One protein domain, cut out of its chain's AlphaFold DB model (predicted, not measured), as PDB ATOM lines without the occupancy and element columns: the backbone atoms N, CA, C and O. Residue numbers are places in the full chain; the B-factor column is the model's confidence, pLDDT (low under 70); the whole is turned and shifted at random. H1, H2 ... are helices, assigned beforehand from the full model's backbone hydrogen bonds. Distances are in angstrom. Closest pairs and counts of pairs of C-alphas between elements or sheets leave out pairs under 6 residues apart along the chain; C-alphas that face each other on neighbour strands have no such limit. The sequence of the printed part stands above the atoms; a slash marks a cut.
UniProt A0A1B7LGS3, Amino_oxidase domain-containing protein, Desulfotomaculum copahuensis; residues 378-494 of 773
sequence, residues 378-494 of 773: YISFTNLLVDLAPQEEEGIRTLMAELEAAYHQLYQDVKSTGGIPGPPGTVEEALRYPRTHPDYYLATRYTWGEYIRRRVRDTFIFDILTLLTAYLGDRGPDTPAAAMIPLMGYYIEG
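AT A GLANCE: This is residues 378 to 494 of the 773 residues of the protein "Amino_oxidase domain-containing protein" of Desulfotomaculum copahuensis (UniProt A0A1B7LGS3). Two helical hairpins, H1 with H2 and H5 with H6, make a body with H7, which crosses H2, and short H4. From H4's end of the body H3 reaches out along the longest axis, and residues 425 to 431 stick out. The printed part has 117 residues with seven named helices, H1 to H7 in order, and no named strand: all helix. It is compact, with a radius of gyration of the C-alphas of 14.6 A, and spans 43 by 29 by 25 A.

IN THESE COORDINATES: H1, residues 378 to 388, begins at C-alpha 378 (200.552, 154.764, 185.741). H2, residues 390 to 411, is 31.3 A long, with a kink of 29 degrees near residue 397. H3 is residues 427 to 436, H4 438 to 443 and H5 448 to 453. H6, residues 459 to 472, is 21.3 A long; H7, residues 481 to 494, is 19.4 A long and ends at C-alpha 494 (193.538, 149.767, 185.691).

HOW THE PARTS SIT: H1 and H2 form a hairpin, closest at the C-alphas of Val 386 and Glu 393, 5.2 A. H7, the hub, touches H2 about perpendicular at 84 degrees, closest at C-alphas 407 and 485, 5.6 A. H4 touches H2, C-alphas 406 and 440 being closest at 4.2 A. H3 and H4 only just touch, with 3 pairs of C-alphas within 8 A, only at the corner; C-alphas 434 and 441 are closest at 5.5 A. H5 touches H7, closest at C-alphas 448 and 481, 4.2 A. H5 and H6 form a hairpin, closest at C-alphas 452 and 462, 6.9 A. Every O i to N i+4 pair is within hydrogen-bond range in H1, H4 and H5, against 16 of 18 in H2, 4 of 6 in H3, 5 of 10 in H6 and 4 of 10 in H7, where 6 of 11 O i to N i+3 pairs are.

THE WHOLE: C-alphas 387 and 427 are farthest apart, 44.6 A. The link H2 to H3 is long, 15 residues. The printed part has no cut, and no printed residue is under 70 in pLDDT.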
ATOM      1  N   TYR A 378     200.512 153.426 185.184       92.62
ATOM      2  CA  TYR A 378     200.552 154.764 185.741       92.62
ATOM      3  C   TYR A 378     201.854 155.519 185.436       92.62
ATOM      4  O   TYR A 378     201.832 156.724 185.183       92.62
ATOM      5  N   ILE A 379     202.987 154.809 185.382       94.88
ATOM      6  CA  ILE A 379     204.300 155.392 185.080       94.88
ATOM      7  C   ILE A 379     204.360 155.813 183.610       94.88
ATOM      8  O   ILE A 379     204.733 156.948 183.312       94.88
ATOM      9  N   SER A 380     203.958 154.940 182.683       95.06
ATOM     10  CA  SER A 380     203.905 155.286 181.259       95.06
ATOM     11  C   SER A 380     202.880 156.374 180.977       95.06
ATOM     12  O   SER A 380     203.155 157.242 180.158       95.06
ATOM     13  N   PHE A 381     201.742 156.384 181.675       94.94
ATOM     14  CA  PHE A 381     200.780 157.476 181.571       94.94
ATOM     15  C   PHE A 381     201.383 158.801 182.056       94.94
ATOM     16  O   PHE A 381     201.286 159.805 181.360       94.94
ATOM     17  N   THR A 382     202.096 158.800 183.184       96.88
ATOM     18  CA  THR A 382     202.819 159.985 183.672       96.88
ATOM     19  C   THR A 382     203.858 160.474 182.661       96.88
ATOM     20  O   THR A 382     203.923 161.668 182.386       96.88
ATOM     21  N   ASN A 383     204.650 159.568 182.079       97.38
ATOM     22  CA  ASN A 383     205.642 159.931 181.065       97.38
ATOM     23  C   ASN A 383     204.984 160.485 179.797       97.38
ATOM     24  O   ASN A 383     205.459 161.485 179.280       97.38
ATOM     25  N   LEU A 384     203.851 159.924 179.365       95.69
ATOM     26  CA  LEU A 384     203.081 160.468 178.249       95.69
ATOM     27  C   LEU A 384     202.637 161.912 178.519       95.69
ATOM     28  O   LEU A 384     202.756 162.760 177.642       95.69
ATOM     29  N   LEU A 385     202.153 162.216 179.727       95.38
ATOM     30  CA  LEU A 385     201.790 163.591 180.086       95.38
ATOM     31  C   LEU A 385     203.009 164.526 180.053       95.38
ATOM     32  O   LEU A 385     202.897 165.648 179.569       95.38
ATOM     33  N   VAL A 386     204.172 164.063 180.524       97.69
ATOM     34  CA  VAL A 386     205.433 164.821 180.438       97.69
ATOM     35  C   VAL A 386     205.837 165.060 178.984       97.69
ATOM     36  O   VAL A 386     206.190 166.183 178.645       97.69
ATOM     37  N   ASP A 387     205.732 164.055 178.116       96.44
ATOM     38  CA  ASP A 387     206.068 164.180 176.695       96.44
ATOM     39  C   ASP A 387     205.147 165.179 175.970       96.44
ATOM     40  O   ASP A 387     205.589 165.884 175.062       96.44
ATOM     41  N   LEU A 388     203.880 165.283 176.393       93.69
ATOM     42  CA  LEU A 388     202.913 166.252 175.864       93.69
ATOM     43  C   LEU A 388     203.213 167.698 176.286       93.69
ATOM     44  O   LEU A 388     202.943 168.621 175.516       93.69
ATOM     45  N   ALA A 389     203.772 167.910 177.480       95.50
ATOM     46  CA  ALA A 389     204.159 169.234 177.967       95.50
ATOM     47  C   ALA A 389     205.500 169.201 178.730       95.50
ATOM     48  O   ALA A 389     205.520 169.391 179.953       95.50
ATOM     49  N   PRO A 390     206.642 169.030 178.030       97.00
ATOM     50  CA  PRO A 390     207.951 168.869 178.673       97.00
ATOM     51  C   PRO A 390     208.349 170.068 179.541       97.00
ATOM     52  O   PRO A 390     209.037 169.929 180.549       97.00
ATOM     53  N   GLN A 391     207.870 171.263 179.188       97.31
ATOM     54  CA  GLN A 391     208.077 172.492 179.952       97.31
ATOM     55  C   GLN A 391     207.424 172.484 181.347       97.31
ATOM     56  O   GLN A 391     207.786 173.310 182.182       97.31
ATOM     57  N   GLU A 392     206.468 171.584 181.606       97.62
ATOM     58  CA  GLU A 392     205.792 171.424 182.901       97.62
ATOM     59  C   GLU A 392     206.162 170.109 183.611       97.62
ATOM     60  O   GLU A 392     205.472 169.713 184.551       97.62
ATOM     61  N   GLU A 393     207.254 169.440 183.212       98.12
ATOM     62  CA  GLU A 393     207.657 168.122 183.733       98.12
ATOM     63  C   GLU A 393     207.617 168.033 185.269       98.12
ATOM     64  O   GLU A 393     207.000 167.121 185.821       98.12
ATOM     65  N   GLU A 394     208.237 168.988 185.972       98.19
ATOM     66  CA  GLU A 394     208.266 169.004 187.441       98.19
ATOM     67  C   GLU A 394     206.848 169.059 188.033       98.19
ATOM     68  O   GLU A 394     206.527 168.330 188.977       98.19
ATOM     69  N   GLY A 395     205.978 169.893 187.456       98.25
ATOM     70  CA  GLY A 395     204.588 170.044 187.878       98.25
ATOM     71  C   GLY A 395     203.782 168.768 187.656       98.25
ATOM     72  O   GLY A 395     203.104 168.303 188.574       98.25
ATOM     73  N   ILE A 396     203.913 168.162 186.475       98.44
ATOM     74  CA  ILE A 396     203.222 166.924 186.096       98.44
ATOM     75  C   ILE A 396     203.662 165.773 186.998       98.44
ATOM     76  O   ILE A 396     202.817 165.131 187.620       98.44
ATOM     77  N   ARG A 397     204.971 165.535 187.138       98.44
ATOM     78  CA  ARG A 397     205.485 164.448 187.985       98.44
ATOM     79  C   ARG A 397     205.064 164.619 189.439       98.44
ATOM     80  O   ARG A 397     204.669 163.645 190.072       98.44
ATOM     81  N   THR A 398     205.094 165.849 189.953       98.12
ATOM     82  CA  THR A 398     204.640 166.135 191.320       98.12
ATOM     83  C   THR A 398     203.146 165.863 191.479       98.12
ATOM     84  O   THR A 398     202.755 165.221 192.448       98.12
ATOM     85  N   LEU A 399     202.308 166.316 190.540       98.00
ATOM     86  CA  LEU A 399     200.863 166.070 190.578       98.00
ATOM     87  C   LEU A 399     200.544 164.574 190.551       98.00
ATOM     88  O   LEU A 399     199.748 164.105 191.359       98.00
ATOM     89  N   MET A 400     201.163 163.829 189.638       97.94
ATOM     90  CA  MET A 400     200.918 162.393 189.499       97.94
ATOM     91  C   MET A 400     201.396 161.629 190.745       97.94
ATOM     92  O   MET A 400     200.674 160.783 191.261       97.94
ATOM     93  N   ALA A 401     202.543 161.998 191.323       97.94
ATOM     94  CA  ALA A 401     202.987 161.428 192.595       97.94
ATOM     95  C   ALA A 401     202.020 161.741 193.758       97.94
ATOM     96  O   ALA A 401     201.717 160.854 194.555       97.94
ATOM     97  N   GLU A 402     201.499 162.974 193.847       97.25
ATOM     98  CA  GLU A 402     200.484 163.356 194.845       97.25
ATOM     99  C   GLU A 402     199.193 162.527 194.683       97.25
ATOM    100  O   GLU A 402     198.629 162.064 195.676       97.25
ATOM    101  N   LEU A 403     198.737 162.304 193.445       97.56
ATOM    102  CA  LEU A 403     197.535 161.521 193.138       97.56
ATOM    103  C   LEU A 403     197.691 160.039 193.502       97.56
ATOM    104  O   LEU A 403     196.802 159.470 194.138       97.56
ATOM    105  N   GLU A 404     198.815 159.423 193.137       96.81
ATOM    106  CA  GLU A 404     199.126 158.032 193.481       96.81
ATOM    107  C   GLU A 404     199.253 157.840 194.997       96.81
ATOM    108  O   GLU A 404     198.651 156.927 195.571       96.81
ATOM    109  N   ALA A 405     199.963 158.746 195.676       96.75
ATOM    110  CA  ALA A 405     200.093 158.720 197.127       96.75
ATOM    111  C   ALA A 405     198.734 158.893 197.823       96.75
ATOM    112  O   ALA A 405     198.422 158.143 198.750       96.75
ATOM    113  N   ALA A 406     197.900 159.833 197.365       96.12
ATOM    114  CA  ALA A 406     196.557 160.039 197.902       96.12
ATOM    115  C   ALA A 406     195.665 158.801 197.716       96.12
ATOM    116  O   ALA A 406     194.937 158.436 198.643       96.12
ATOM    117  N   TYR A 407     195.740 158.139 196.556       94.94
ATOM    118  CA  TYR A 407     195.032 156.887 196.294       94.94
ATOM    119  C   TYR A 407     195.469 155.799 197.278       94.94
ATOM    120  O   TYR A 407     194.646 155.268 198.019       94.94
ATOM    121  N   HIS A 408     196.767 155.512 197.381       94.12
ATOM    122  CA  HIS A 408     197.244 154.476 198.297       94.12
ATOM    123  C   HIS A 408     196.948 154.791 199.765       94.12
ATOM    124  O   HIS A 408     196.556 153.888 200.504       94.12
ATOM    125  N   GLN A 409     197.055 156.056 200.182       93.44
ATOM    126  CA  GLN A 409     196.679 156.489 201.529       93.44
ATOM    127  C   GLN A 409     195.196 156.239 201.811       93.44
ATOM    128  O   GLN A 409     194.864 155.790 202.901       93.44
ATOM    129  N   LEU A 410     194.296 156.470 200.851       91.81
ATOM    130  CA  LEU A 410     192.869 156.196 201.037       91.81
ATOM    131  C   LEU A 410     192.589 154.707 201.313       91.81
ATOM    132  O   LEU A 410     191.719 154.383 202.123       91.81
ATOM    133  N   TYR A 411     193.326 153.807 200.653       91.50
ATOM    134  CA  TYR A 411     193.102 152.362 200.741       91.50
ATOM    135  C   TYR A 411     194.023 151.627 201.724       91.50
ATOM    136  O   TYR A 411     193.860 150.424 201.909       91.50
ATOM    137  N   GLN A 412     194.977 152.293 202.381       88.00
ATOM    138  CA  GLN A 412     195.953 151.596 203.235       88.00
ATOM    139  C   GLN A 412     195.313 150.916 204.457       88.00
ATOM    140  O   GLN A 412     195.750 149.842 204.871       88.00
ATOM    141  N   ASP A 413     194.229 151.489 204.988       84.62
ATOM    142  CA  ASP A 413     193.598 151.025 206.229       84.62
ATOM    143  C   ASP A 413     192.467 150.006 206.001       84.62
ATOM    144  O   ASP A 413     191.972 149.406 206.960       84.62
ATOM    145  N   VAL A 414     192.073 149.741 204.749       84.81
ATOM    146  CA  VAL A 414     190.844 148.987 204.422       84.81
ATOM    147  C   VAL A 414     190.812 147.570 204.981       84.81
ATOM    148  O   VAL A 414     189.757 147.082 205.376       84.81
ATOM    149  N   LYS A 415     191.960 146.893 205.088       78.19
ATOM    150  CA  LYS A 415     192.023 145.554 205.699       78.19
ATOM    151  C   LYS A 415     191.671 145.589 207.188       78.19
ATOM    152  O   LYS A 415     191.041 144.659 207.685       78.19
ATOM    153  N   SER A 416     192.034 146.666 207.886       75.56
ATOM    154  CA  SER A 416     191.729 146.848 209.310       75.56
ATOM    155  C   SER A 416     190.286 147.303 209.559       75.56
ATOM    156  O   SER A 416     189.727 147.024 210.619       75.56
ATOM    157  N   THR A 417     189.653 147.935 208.568       77.00
ATOM    158  CA  THR A 417     188.288 148.483 208.654       77.00
ATOM    159  C   THR A 417     187.218 147.581 208.032       77.00
ATOM    160  O   THR A 417     186.074 148.002 207.874       77.00
ATOM    161  N   GLY A 418     187.553 146.337 207.672       73.56
ATOM    162  CA  GLY A 418     186.591 145.406 207.076       73.56
ATOM    163  C   GLY A 418     186.252 145.710 205.611       73.56
ATOM    164  O   GLY A 418     185.126 145.469 205.181       73.56
ATOM    165  N   GLY A 419     187.216 146.221 204.848       77.31
ATOM    166  CA  GLY A 419     187.122 146.467 203.406       77.31
ATOM    167  C   GLY A 419     186.566 147.839 203.025       77.31
ATOM    168  O   GLY A 419     186.156 148.022 201.882       77.31
ATOM    169  N   ILE A 420     186.518 148.793 203.961       84.75
ATOM    170  CA  ILE A 420     185.865 150.095 203.762       84.75
ATOM    171  C   ILE A 420     186.874 151.237 203.958       84.75
ATOM    172  O   ILE A 420     187.331 151.439 205.087       84.75
ATOM    173  N   PRO A 421     187.195 152.033 202.925       85.00
ATOM    174  CA  PRO A 421     187.929 153.280 203.117       85.00
ATOM    175  C   PRO A 421     186.999 154.300 203.784       85.00
ATOM    176  O   PRO A 421     185.858 154.478 203.358       85.00
ATOM    177  N   GLY A 422     187.438 154.963 204.853       75.75
ATOM    178  CA  GLY A 422     186.571 155.870 205.606       75.75
ATOM    179  C   GLY A 422     187.331 156.917 206.414       75.75
ATOM    180  O   GLY A 422     188.507 156.728 206.716       75.75
ATOM    181  N   PRO A 423     186.673 158.038 206.765       75.38
ATOM    182  CA  PRO A 423     187.292 159.064 207.589       75.38
ATOM    183  C   PRO A 423     187.541 158.555 209.024       75.38
ATOM    184  O   PRO A 423     186.889 157.606 209.465       75.38
ATOM    185  N   PRO A 424     188.421 159.233 209.781       80.62
ATOM    186  CA  PRO A 424     188.687 158.950 211.191       80.62
ATOM    187  C   PRO A 424     187.429 158.802 212.055       80.62
ATOM    188  O   PRO A 424     186.544 159.659 212.021       80.62
ATOM    189  N   GLY A 425     187.384 157.755 212.884       78.50
ATOM    190  CA  GLY A 425     186.281 157.496 213.813       78.50
ATOM    191  C   GLY A 425     186.496 158.088 215.209       78.50
ATOM    192  O   GLY A 425     185.530 158.301 215.946       78.50
ATOM    193  N   THR A 426     187.748 158.374 215.580       85.44
ATOM    194  CA  THR A 426     188.120 158.918 216.897       85.44
ATOM    195  C   THR A 426     188.799 160.285 216.809       85.44
ATOM    196  O   THR A 426     189.292 160.709 215.761       85.44
ATOM    197  N   VAL A 427     188.845 161.003 217.937       84.69
ATOM    198  CA  VAL A 427     189.526 162.307 218.028       84.69
ATOM    199  C   VAL A 427     191.029 162.147 217.786       84.69
ATOM    200  O   VAL A 427     191.644 162.970 217.109       84.69
ATOM    201  N   GLU A 428     191.627 161.087 218.330       84.06
ATOM    202  CA  GLU A 428     193.039 160.757 218.165       84.06
ATOM    203  C   GLU A 428     193.387 160.463 216.706       84.06
ATOM    204  O   GLU A 428     194.381 160.996 216.212       84.06
ATOM    205  N   GLU A 429     192.578 159.656 216.016       84.19
ATOM    206  CA  GLU A 429     192.744 159.389 214.584       84.19
ATOM    207  C   GLU A 429     192.596 160.675 213.774       84.19
ATOM    208  O   GLU A 429     193.470 160.984 212.969       84.19
ATOM    209  N   ALA A 430     191.565 161.483 214.040       84.81
ATOM    210  CA  ALA A 430     191.316 162.725 213.312       84.81
ATOM    211  C   ALA A 430     192.473 163.728 213.434       84.81
ATOM    212  O   ALA A 430     192.821 164.401 212.467       84.81
ATOM    213  N   LEU A 431     193.114 163.805 214.606       82.75
ATOM    214  CA  LEU A 431     194.291 164.651 214.818       82.75
ATOM    215  C   LEU A 431     195.562 164.111 214.151       82.75
ATOM    216  O   LEU A 431     196.467 164.890 213.847       82.75
ATOM    217  N   ARG A 432     195.664 162.792 213.959       83.94
ATOM    218  CA  ARG A 432     196.801 162.152 213.280       83.94
ATOM    219  C   ARG A 432     196.621 162.103 211.766       83.94
ATOM    220  O   ARG A 432     197.628 162.086 211.068       83.94
ATOM    221  N   TYR A 433     195.384 162.139 211.274       84.69
ATOM    222  CA  TYR A 433     195.040 161.924 209.870       84.69
ATOM    223  C   TYR A 433     195.812 162.816 208.886       84.69
ATOM    224  O   TYR A 433     196.395 162.265 207.961       84.69
ATOM    225  N   PRO A 434     195.984 164.138 209.108       85.88
ATOM    226  CA  PRO A 434     196.794 164.966 208.204       85.88
ATOM    227  C   PRO A 434     198.274 164.564 208.132       85.88
ATOM    228  O   PRO A 434     198.971 164.951 207.203       85.88
ATOM    229  N   ARG A 435     198.786 163.843 209.140       83.69
ATOM    230  CA  ARG A 435     200.171 163.351 209.178       83.69
ATOM    231  C   ARG A 435     200.306 161.954 208.588       83.69
ATOM    232  O   ARG A 435     201.349 161.660 208.021       83.69
ATOM    233  N   THR A 436     199.302 161.097 208.762       84.88
ATOM    234  CA  THR A 436     199.312 159.719 208.245       84.88
ATOM    235  C   THR A 436     198.766 159.609 206.821       84.88
ATOM    236  O   THR A 436     199.077 158.645 206.132       84.88
ATOM    237  N   HIS A 437     197.984 160.599 206.380       89.81
ATOM    238  CA  HIS A 437     197.354 160.686 205.061       89.81
ATOM    239  C   HIS A 437     197.554 162.087 204.443       89.81
ATOM    240  O   HIS A 437     196.568 162.764 204.138       89.81
ATOM    241  N   PRO A 438     198.795 162.597 204.341       89.94
ATOM    242  CA  PRO A 438     199.044 163.988 203.962       89.94
ATOM    243  C   PRO A 438     198.480 164.360 202.584       89.94
ATOM    244  O   PRO A 438     197.884 165.430 202.458       89.94
ATOM    245  N   ASP A 439     198.602 163.491 201.581       94.25
ATOM    246  CA  ASP A 439     198.205 163.770 200.195       94.25
ATOM    247  C   ASP A 439     196.692 163.649 200.005       94.25
ATOM    248  O   ASP A 439     196.063 164.523 199.399       94.25
ATOM    249  N   TYR A 440     196.073 162.634 200.614       93.00
ATOM    250  CA  TYR A 440     194.614 162.535 200.624       93.00
ATOM    251  C   TYR A 440     193.984 163.685 201.418       93.00
ATOM    252  O   TYR A 440     193.030 164.314 200.959       93.00
ATOM    253  N   TYR A 441     194.537 164.024 202.591       89.00
ATOM    254  CA  TYR A 441     194.077 165.171 203.374       89.00
ATOM    255  C   TYR A 441     194.196 166.468 202.575       89.00
ATOM    256  O   TYR A 441     193.273 167.281 202.580       89.00
ATOM    257  N   LEU A 442     195.290 166.642 201.834       88.38
ATOM    258  CA  LEU A 442     195.465 167.773 200.938       88.38
ATOM    259  C   LEU A 442     194.358 167.830 199.879       88.38
ATOM    260  O   LEU A 442     193.794 168.902 199.684       88.38
ATOM    261  N   ALA A 443     193.987 166.703 199.264       91.50
ATOM    262  CA  ALA A 443     192.894 166.632 198.289       91.50
ATOM    263  C   ALA A 443     191.523 167.033 198.871       91.50
ATOM    264  O   ALA A 443     190.699 167.610 198.167       91.50
ATOM    265  N   THR A 444     191.268 166.830 200.170       87.38
ATOM    266  CA  THR A 444     190.000 167.266 200.803       87.38
ATOM    267  C   THR A 444     189.793 168.784 200.821       87.38
ATOM    268  O   THR A 444     188.696 169.251 201.123       87.38
ATOM    269  N   ARG A 445     190.834 169.562 200.504       87.25
ATOM    270  CA  ARG A 445     190.840 171.026 200.600       87.25
ATOM    271  C   ARG A 445     190.584 171.742 199.276       87.25
ATOM    272  O   ARG A 445     190.576 172.970 199.273       87.25
ATOM    273  N   TYR A 446     190.404 171.001 198.185       91.31
ATOM    274  CA  TYR A 446     190.293 171.553 196.838       91.31
ATOM    275  C   TYR A 446     189.123 170.938 196.073       91.31
ATOM    276  O   TYR A 446     188.732 169.786 196.292       91.31
ATOM    277  N   THR A 447     188.603 171.699 195.118       93.88
ATOM    278  CA  THR A 447     187.937 171.117 193.947       93.88
ATOM    279  C   THR A 447     188.968 170.419 193.050       93.88
ATOM    280  O   THR A 447     190.172 170.665 193.153       93.88
ATOM    281  N   TRP A 448     188.522 169.525 192.172       94.69
ATOM    282  CA  TRP A 448     189.384 168.780 191.257       94.69
ATOM    283  C   TRP A 448     190.178 169.717 190.347       94.69
ATOM    284  O   TRP A 448     191.392 169.569 190.197       94.69
ATOM    285  N   GLY A 449     189.508 170.746 189.828       94.94
ATOM    286  CA  GLY A 449     190.127 171.759 188.989       94.94
ATOM    287  C   GLY A 449     191.232 172.520 189.715       94.94
ATOM    288  O   GLY A 449     192.344 172.634 189.198       94.94
ATOM    289  N   GLU A 450     190.962 173.004 190.930       96.25
ATOM    290  CA  GLU A 450     191.967 173.696 191.749       96.25
ATOM    291  C   GLU A 450     193.142 172.780 192.120       96.25
ATOM    292  O   GLU A 450     194.289 173.233 192.136       96.25
ATOM    293  N   TYR A 451     192.871 171.499 192.393       96.50
ATOM    294  CA  TYR A 451     193.891 170.517 192.753       96.50
ATOM    295  C   TYR A 451     194.901 170.307 191.615       96.50
ATOM    296  O   TYR A 451     196.105 170.425 191.844       96.50
ATOM    297  N   ILE A 452     194.423 170.100 190.379       97.50
ATOM    298  CA  ILE A 452     195.279 169.974 189.185       97.50
ATOM    299  C   ILE A 452     196.012 171.293 188.900       97.50
ATOM    300  O   ILE A 452     197.235 171.313 188.742       97.50
ATOM    301  N   ARG A 453     195.281 172.421 188.880       97.19
ATOM    302  CA  ARG A 453     195.811 173.745 188.488       97.19
ATOM    303  C   ARG A 453     196.887 174.289 189.420       97.19
ATOM    304  O   ARG A 453     197.629 175.196 189.044       97.19
ATOM    305  N   ARG A 454     197.009 173.729 190.624       96.12
ATOM    306  CA  ARG A 454     198.117 174.017 191.539       96.12
ATOM    307  C   ARG A 454     199.475 173.595 190.974       96.12
ATOM    308  O   ARG A 454     200.486 174.181 191.360       96.12
ATOM    309  N   ARG A 455     199.501 172.575 190.115       97.06
ATOM    310  CA  ARG A 455     200.724 171.953 189.598       97.06
ATOM    311  C   ARG A 455     200.869 172.076 188.083       97.06
ATOM    312  O   ARG A 455     201.991 172.248 187.626       97.06
ATOM    313  N   VAL A 456     199.763 172.036 187.338       96.88
ATOM    314  CA  VAL A 456     199.757 171.993 185.866       96.88
ATOM    315  C   VAL A 456     198.895 173.123 185.296       96.88
ATOM    316  O   VAL A 456     197.758 173.328 185.727       96.88
ATOM    317  N   ARG A 457     199.424 173.885 184.332       95.94
ATOM    318  CA  ARG A 457     198.701 174.949 183.612       95.94
ATOM    319  C   ARG A 457     198.290 174.534 182.206       95.94
ATOM    320  O   ARG A 457     197.346 175.138 181.686       95.94
ATOM    321  N   ASP A 458     198.943 173.528 181.632       94.25
ATOM    322  CA  ASP A 458     198.591 172.988 180.323       94.25
ATOM    323  C   ASP A 458     197.105 172.589 180.260       94.25
ATOM    324  O   ASP A 458     196.583 171.871 181.120       94.25
ATOM    325  N   THR A 459     196.388 173.124 179.269       88.81
ATOM    326  CA  THR A 459     194.942 172.914 179.125       88.81
ATOM    327  C   THR A 459     194.611 171.511 178.646       88.81
ATOM    328  O   THR A 459     193.598 170.966 179.066       88.81
ATOM    329  N   PHE A 460     195.463 170.908 177.819       87.62
ATOM    330  CA  PHE A 460     195.214 169.580 177.281       87.62
ATOM    331  C   PHE A 460     195.364 168.514 178.370       87.62
ATOM    332  O   PHE A 460     194.484 167.671 178.533       87.62
ATOM    333  N   ILE A 461     196.404 168.611 179.205       91.19
ATOM    334  CA  ILE A 461     196.564 167.731 180.377       91.19
ATOM    335  C   ILE A 461     195.408 167.911 181.365       91.19
ATOM    336  O   ILE A 461     194.882 166.932 181.901       91.19
ATOM    337  N   PHE A 462     194.987 169.156 181.601       91.06
ATOM    338  CA  PHE A 462     193.839 169.444 182.457       91.06
ATOM    339  C   PHE A 462     192.559 168.755 181.958       91.06
ATOM    340  O   PHE A 462     191.839 168.156 182.761       91.06
ATOM    341  N   ASP A 463     192.295 168.800 180.652       86.19
ATOM    342  CA  ASP A 463     191.122 168.170 180.044       86.19
ATOM    343  C   ASP A 463     191.189 166.638 180.160       86.19
ATOM    344  O   ASP A 463     190.237 166.026 180.649       86.19
ATOM    345  N   ILE A 464     192.341 166.025 179.850       87.31
ATOM    346  CA  ILE A 464     192.597 164.577 180.009       87.31
ATOM    347  C   ILE A 464     192.258 164.109 181.432       87.31
ATOM    348  O   ILE A 464     191.527 163.135 181.625       87.31
ATOM    349  N   LEU A 465     192.764 164.811 182.450       90.38
ATOM    350  CA  LEU A 465     192.540 164.452 183.853       90.38
ATOM    351  C   LEU A 465     191.118 164.781 184.339       90.38
ATOM    352  O   LEU A 465     190.683 164.263 185.369       90.38
ATOM    353  N   THR A 466     190.369 165.615 183.616       88.25
ATOM    354  CA  THR A 466     188.987 165.988 183.958       88.25
ATOM    355  C   THR A 466     187.950 165.045 183.342       88.25
ATOM    356  O   THR A 466     186.845 164.944 183.875       88.25
ATOM    357  N   LEU A 467     188.279 164.281 182.295       84.69
ATOM    358  CA  LEU A 467     187.324 163.388 181.619       84.69
ATOM    359  C   LEU A 467     186.644 162.378 182.560       84.69
ATOM    360  O   LEU A 467     185.434 162.167 182.474       84.69
ATOM    361  N   LEU A 468     187.378 161.820 183.530       86.94
ATOM    362  CA  LEU A 468     186.811 160.865 184.493       86.94
ATOM    363  C   LEU A 468     185.770 161.481 185.444       86.94
ATOM    364  O   LEU A 468     185.040 160.737 186.094       86.94
ATOM    365  N   THR A 469     185.646 162.811 185.523       87.19
ATOM    366  CA  THR A 469     184.614 163.461 186.356       87.19
ATOM    367  C   THR A 469     183.193 163.085 185.920       87.19
ATOM    368  O   THR A 469     182.289 163.066 186.758       87.19
ATOM    369  N   ALA A 470     183.008 162.682 184.654       84.44
ATOM    370  CA  ALA A 470     181.745 162.168 184.132       84.44
ATOM    371  C   ALA A 470     181.231 160.932 184.899       84.44
ATOM    372  O   ALA A 470     180.022 160.744 184.995       84.44
ATOM    373  N   TYR A 471     182.114 160.145 185.535       86.94
ATOM    374  CA  TYR A 471     181.730 159.000 186.378       86.94
ATOM    375  C   TYR A 471     181.006 159.397 187.676       86.94
ATOM    376  O   TYR A 471     180.449 158.529 188.350       86.94
ATOM    377  N   LEU A 472     181.010 160.685 188.045       85.69
ATOM    378  CA  LEU A 472     180.340 161.213 189.241       85.69
ATOM    379  C   LEU A 472     179.196 162.187 188.917       85.69
ATOM    380  O   LEU A 472     178.539 162.680 189.836       85.69
ATOM    381  N   GLY A 473     178.945 162.470 187.636       85.94
ATOM    382  CA  GLY A 473     177.912 163.398 187.178       85.94
ATOM    383  C   GLY A 473     178.473 164.557 186.357       85.94
ATOM    384  O   GLY A 473     179.368 164.379 185.542       85.94
ATOM    385  N   ASP A 474     177.916 165.754 186.540       83.75
ATOM    386  CA  ASP A 474     178.128 166.909 185.655       83.75
ATOM    387  C   ASP A 474     178.815 168.112 186.316       83.75
ATOM    388  O   ASP A 474     178.800 169.215 185.772       83.75
ATOM    389  N   ARG A 475     179.420 167.929 187.495       84.00
ATOM    390  CA  ARG A 475     180.129 169.018 188.194       84.00
ATOM    391  C   ARG A 475     181.485 169.336 187.563       84.00
ATOM    392  O   ARG A 475     182.025 170.411 187.808       84.00
ATOM    393  N   GLY A 476     182.042 168.417 186.771       85.62
ATOM    394  CA  GLY A 476     183.313 168.627 186.087       85.62
ATOM    395  C   GLY A 476     184.434 169.016 187.067       85.62
ATOM    396  O   GLY A 476     184.553 168.389 188.128       85.62
ATOM    397  N   PRO A 477     185.220 170.068 186.772       89.31
ATOM    398  CA  PRO A 477     186.280 170.570 187.649       89.31
ATOM    399  C   PRO A 477     185.841 170.976 189.063       89.31
ATOM    400  O   PRO A 477     186.664 170.927 189.974       89.31
ATOM    401  N   ASP A 478     184.567 171.325 189.278       89.50
ATOM    402  CA  ASP A 478     184.044 171.725 190.596       89.50
ATOM    403  C   ASP A 478     183.765 170.524 191.519       89.50
ATOM    404  O   ASP A 478     183.350 170.676 192.673       89.50
ATOM    405  N   THR A 479     183.975 169.302 191.024       88.75
ATOM    406  CA  THR A 479     183.894 168.080 191.830       88.75
ATOM    407  C   THR A 479     184.916 168.141 192.971       88.75
ATOM    408  O   THR A 479     186.070 168.477 192.717       88.75
ATOM    409  N   PRO A 480     184.570 167.805 194.227       90.50
ATOM    410  CA  PRO A 480     185.555 167.732 195.307       90.50
ATOM    411  C   PRO A 480     186.700 166.770 194.958       90.50
ATOM    412  O   PRO A 480     186.438 165.614 194.625       90.50
ATOM    413  N   ALA A 481     187.962 167.198 195.076       93.12
ATOM    414  CA  ALA A 481     189.099 166.376 194.650       93.12
ATOM    415  C   ALA A 481     189.188 165.053 195.432       93.12
ATOM    416  O   ALA A 481     189.468 164.012 194.849       93.12
ATOM    417  N   ALA A 482     188.829 165.052 196.721       90.69
ATOM    418  CA  ALA A 482     188.733 163.827 197.521       90.69
ATOM    419  C   ALA A 482     187.758 162.775 196.952       90.69
ATOM    420  O   ALA A 482     187.989 161.583 197.132       90.69
ATOM    421  N   ALA A 483     186.696 163.188 196.247       89.62
ATOM    422  CA  ALA A 483     185.773 162.263 195.582       89.62
ATOM    423  C   ALA A 483     186.344 161.697 194.268       89.62
ATOM    424  O   ALA A 483     185.921 160.631 193.835       89.62
ATOM    425  N   MET A 484     187.319 162.384 193.661       93.19
ATOM    426  CA  MET A 484     188.027 161.934 192.458       93.19
ATOM    427  C   MET A 484     189.178 160.973 192.763       93.19
ATOM    428  O   MET A 484     189.538 160.182 191.897       93.19
ATOM    429  N   ILE A 485     189.740 160.996 193.979       94.06
ATOM    430  CA  ILE A 485     190.861 160.116 194.344       94.06
ATOM    431  C   ILE A 485     190.559 158.625 194.083       94.06
ATOM    432  O   ILE A 485     191.385 157.997 193.427       94.06
ATOM    433  N   PRO A 486     189.402 158.046 194.476       92.44
ATOM    434  CA  PRO A 486     189.060 156.658 194.126       92.44
ATOM    435  C   PRO A 486     189.128 156.349 192.622       92.44
ATOM    436  O   PRO A 486     189.575 155.279 192.218       92.44
ATOM    437  N   LEU A 487     188.736 157.302 191.772       92.50
ATOM    438  CA  LEU A 487     188.708 157.131 190.315       92.50
ATOM    439  C   LEU A 487     190.111 157.089 189.704       92.50
ATOM    440  O   LEU A 487     190.267 156.592 188.591       92.50
ATOM    441  N   MET A 488     191.144 157.510 190.440       93.06
ATOM    442  CA  MET A 488     192.532 157.269 190.040       93.06
ATOM    443  C   MET A 488     192.882 155.787 189.988       93.06
ATOM    444  O   MET A 488     193.789 155.424 189.245       93.06
ATOM    445  N   GLY A 489     192.096 154.916 190.629       91.44
ATOM    446  CA  GLY A 489     192.193 153.469 190.452       91.44
ATOM    447  C   GLY A 489     192.090 153.026 188.986       91.44
ATOM    448  O   GLY A 489     192.769 152.076 188.602       91.44
ATOM    449  N   TYR A 490     191.350 153.747 188.131       90.75
ATOM    450  CA  TYR A 490     191.275 153.438 186.695       90.75
ATOM    451  C   TYR A 490     192.609 153.621 185.958       90.75
ATOM    452  O   TYR A 490     192.837 152.921 184.971       90.75
ATOM    453  N   TYR A 491     193.491 154.500 186.444       90.62
ATOM    454  CA  TYR A 491     194.843 154.686 185.903       90.62
ATOM    455  C   TYR A 491     195.906 153.896 186.683       90.62
ATOM    456  O   TYR A 491     196.841 153.374 186.081       90.62
ATOM    457  N   ILE A 492     195.770 153.805 188.011       91.06
ATOM    458  CA  ILE A 492     196.759 153.188 188.909       91.06
ATOM    459  C   ILE A 492     196.676 151.660 188.848       91.06
ATOM    460  O   ILE A 492     197.655 150.994 188.526       91.06
ATOM    461  N   GLU A 493     195.501 151.094 189.128       87.12
ATOM    462  CA  GLU A 493     195.277 149.640 189.104       87.12
ATOM    463  C   GLU A 493     194.789 149.158 187.733       87.12
ATOM    464  O   GLU A 493     195.004 148.006 187.355       87.12
ATOM    465  N   GLY A 494     194.167 150.058 186.969       85.56
ATOM    466  CA  GLY A 494     193.538 149.767 185.691       85.56
ATOM    467  C   GLY A 494     192.040 149.519 185.809       85.56
ATOM    468  O   GLY A 494     191.563 148.851 186.726       85.56
TER     469      GLY A 494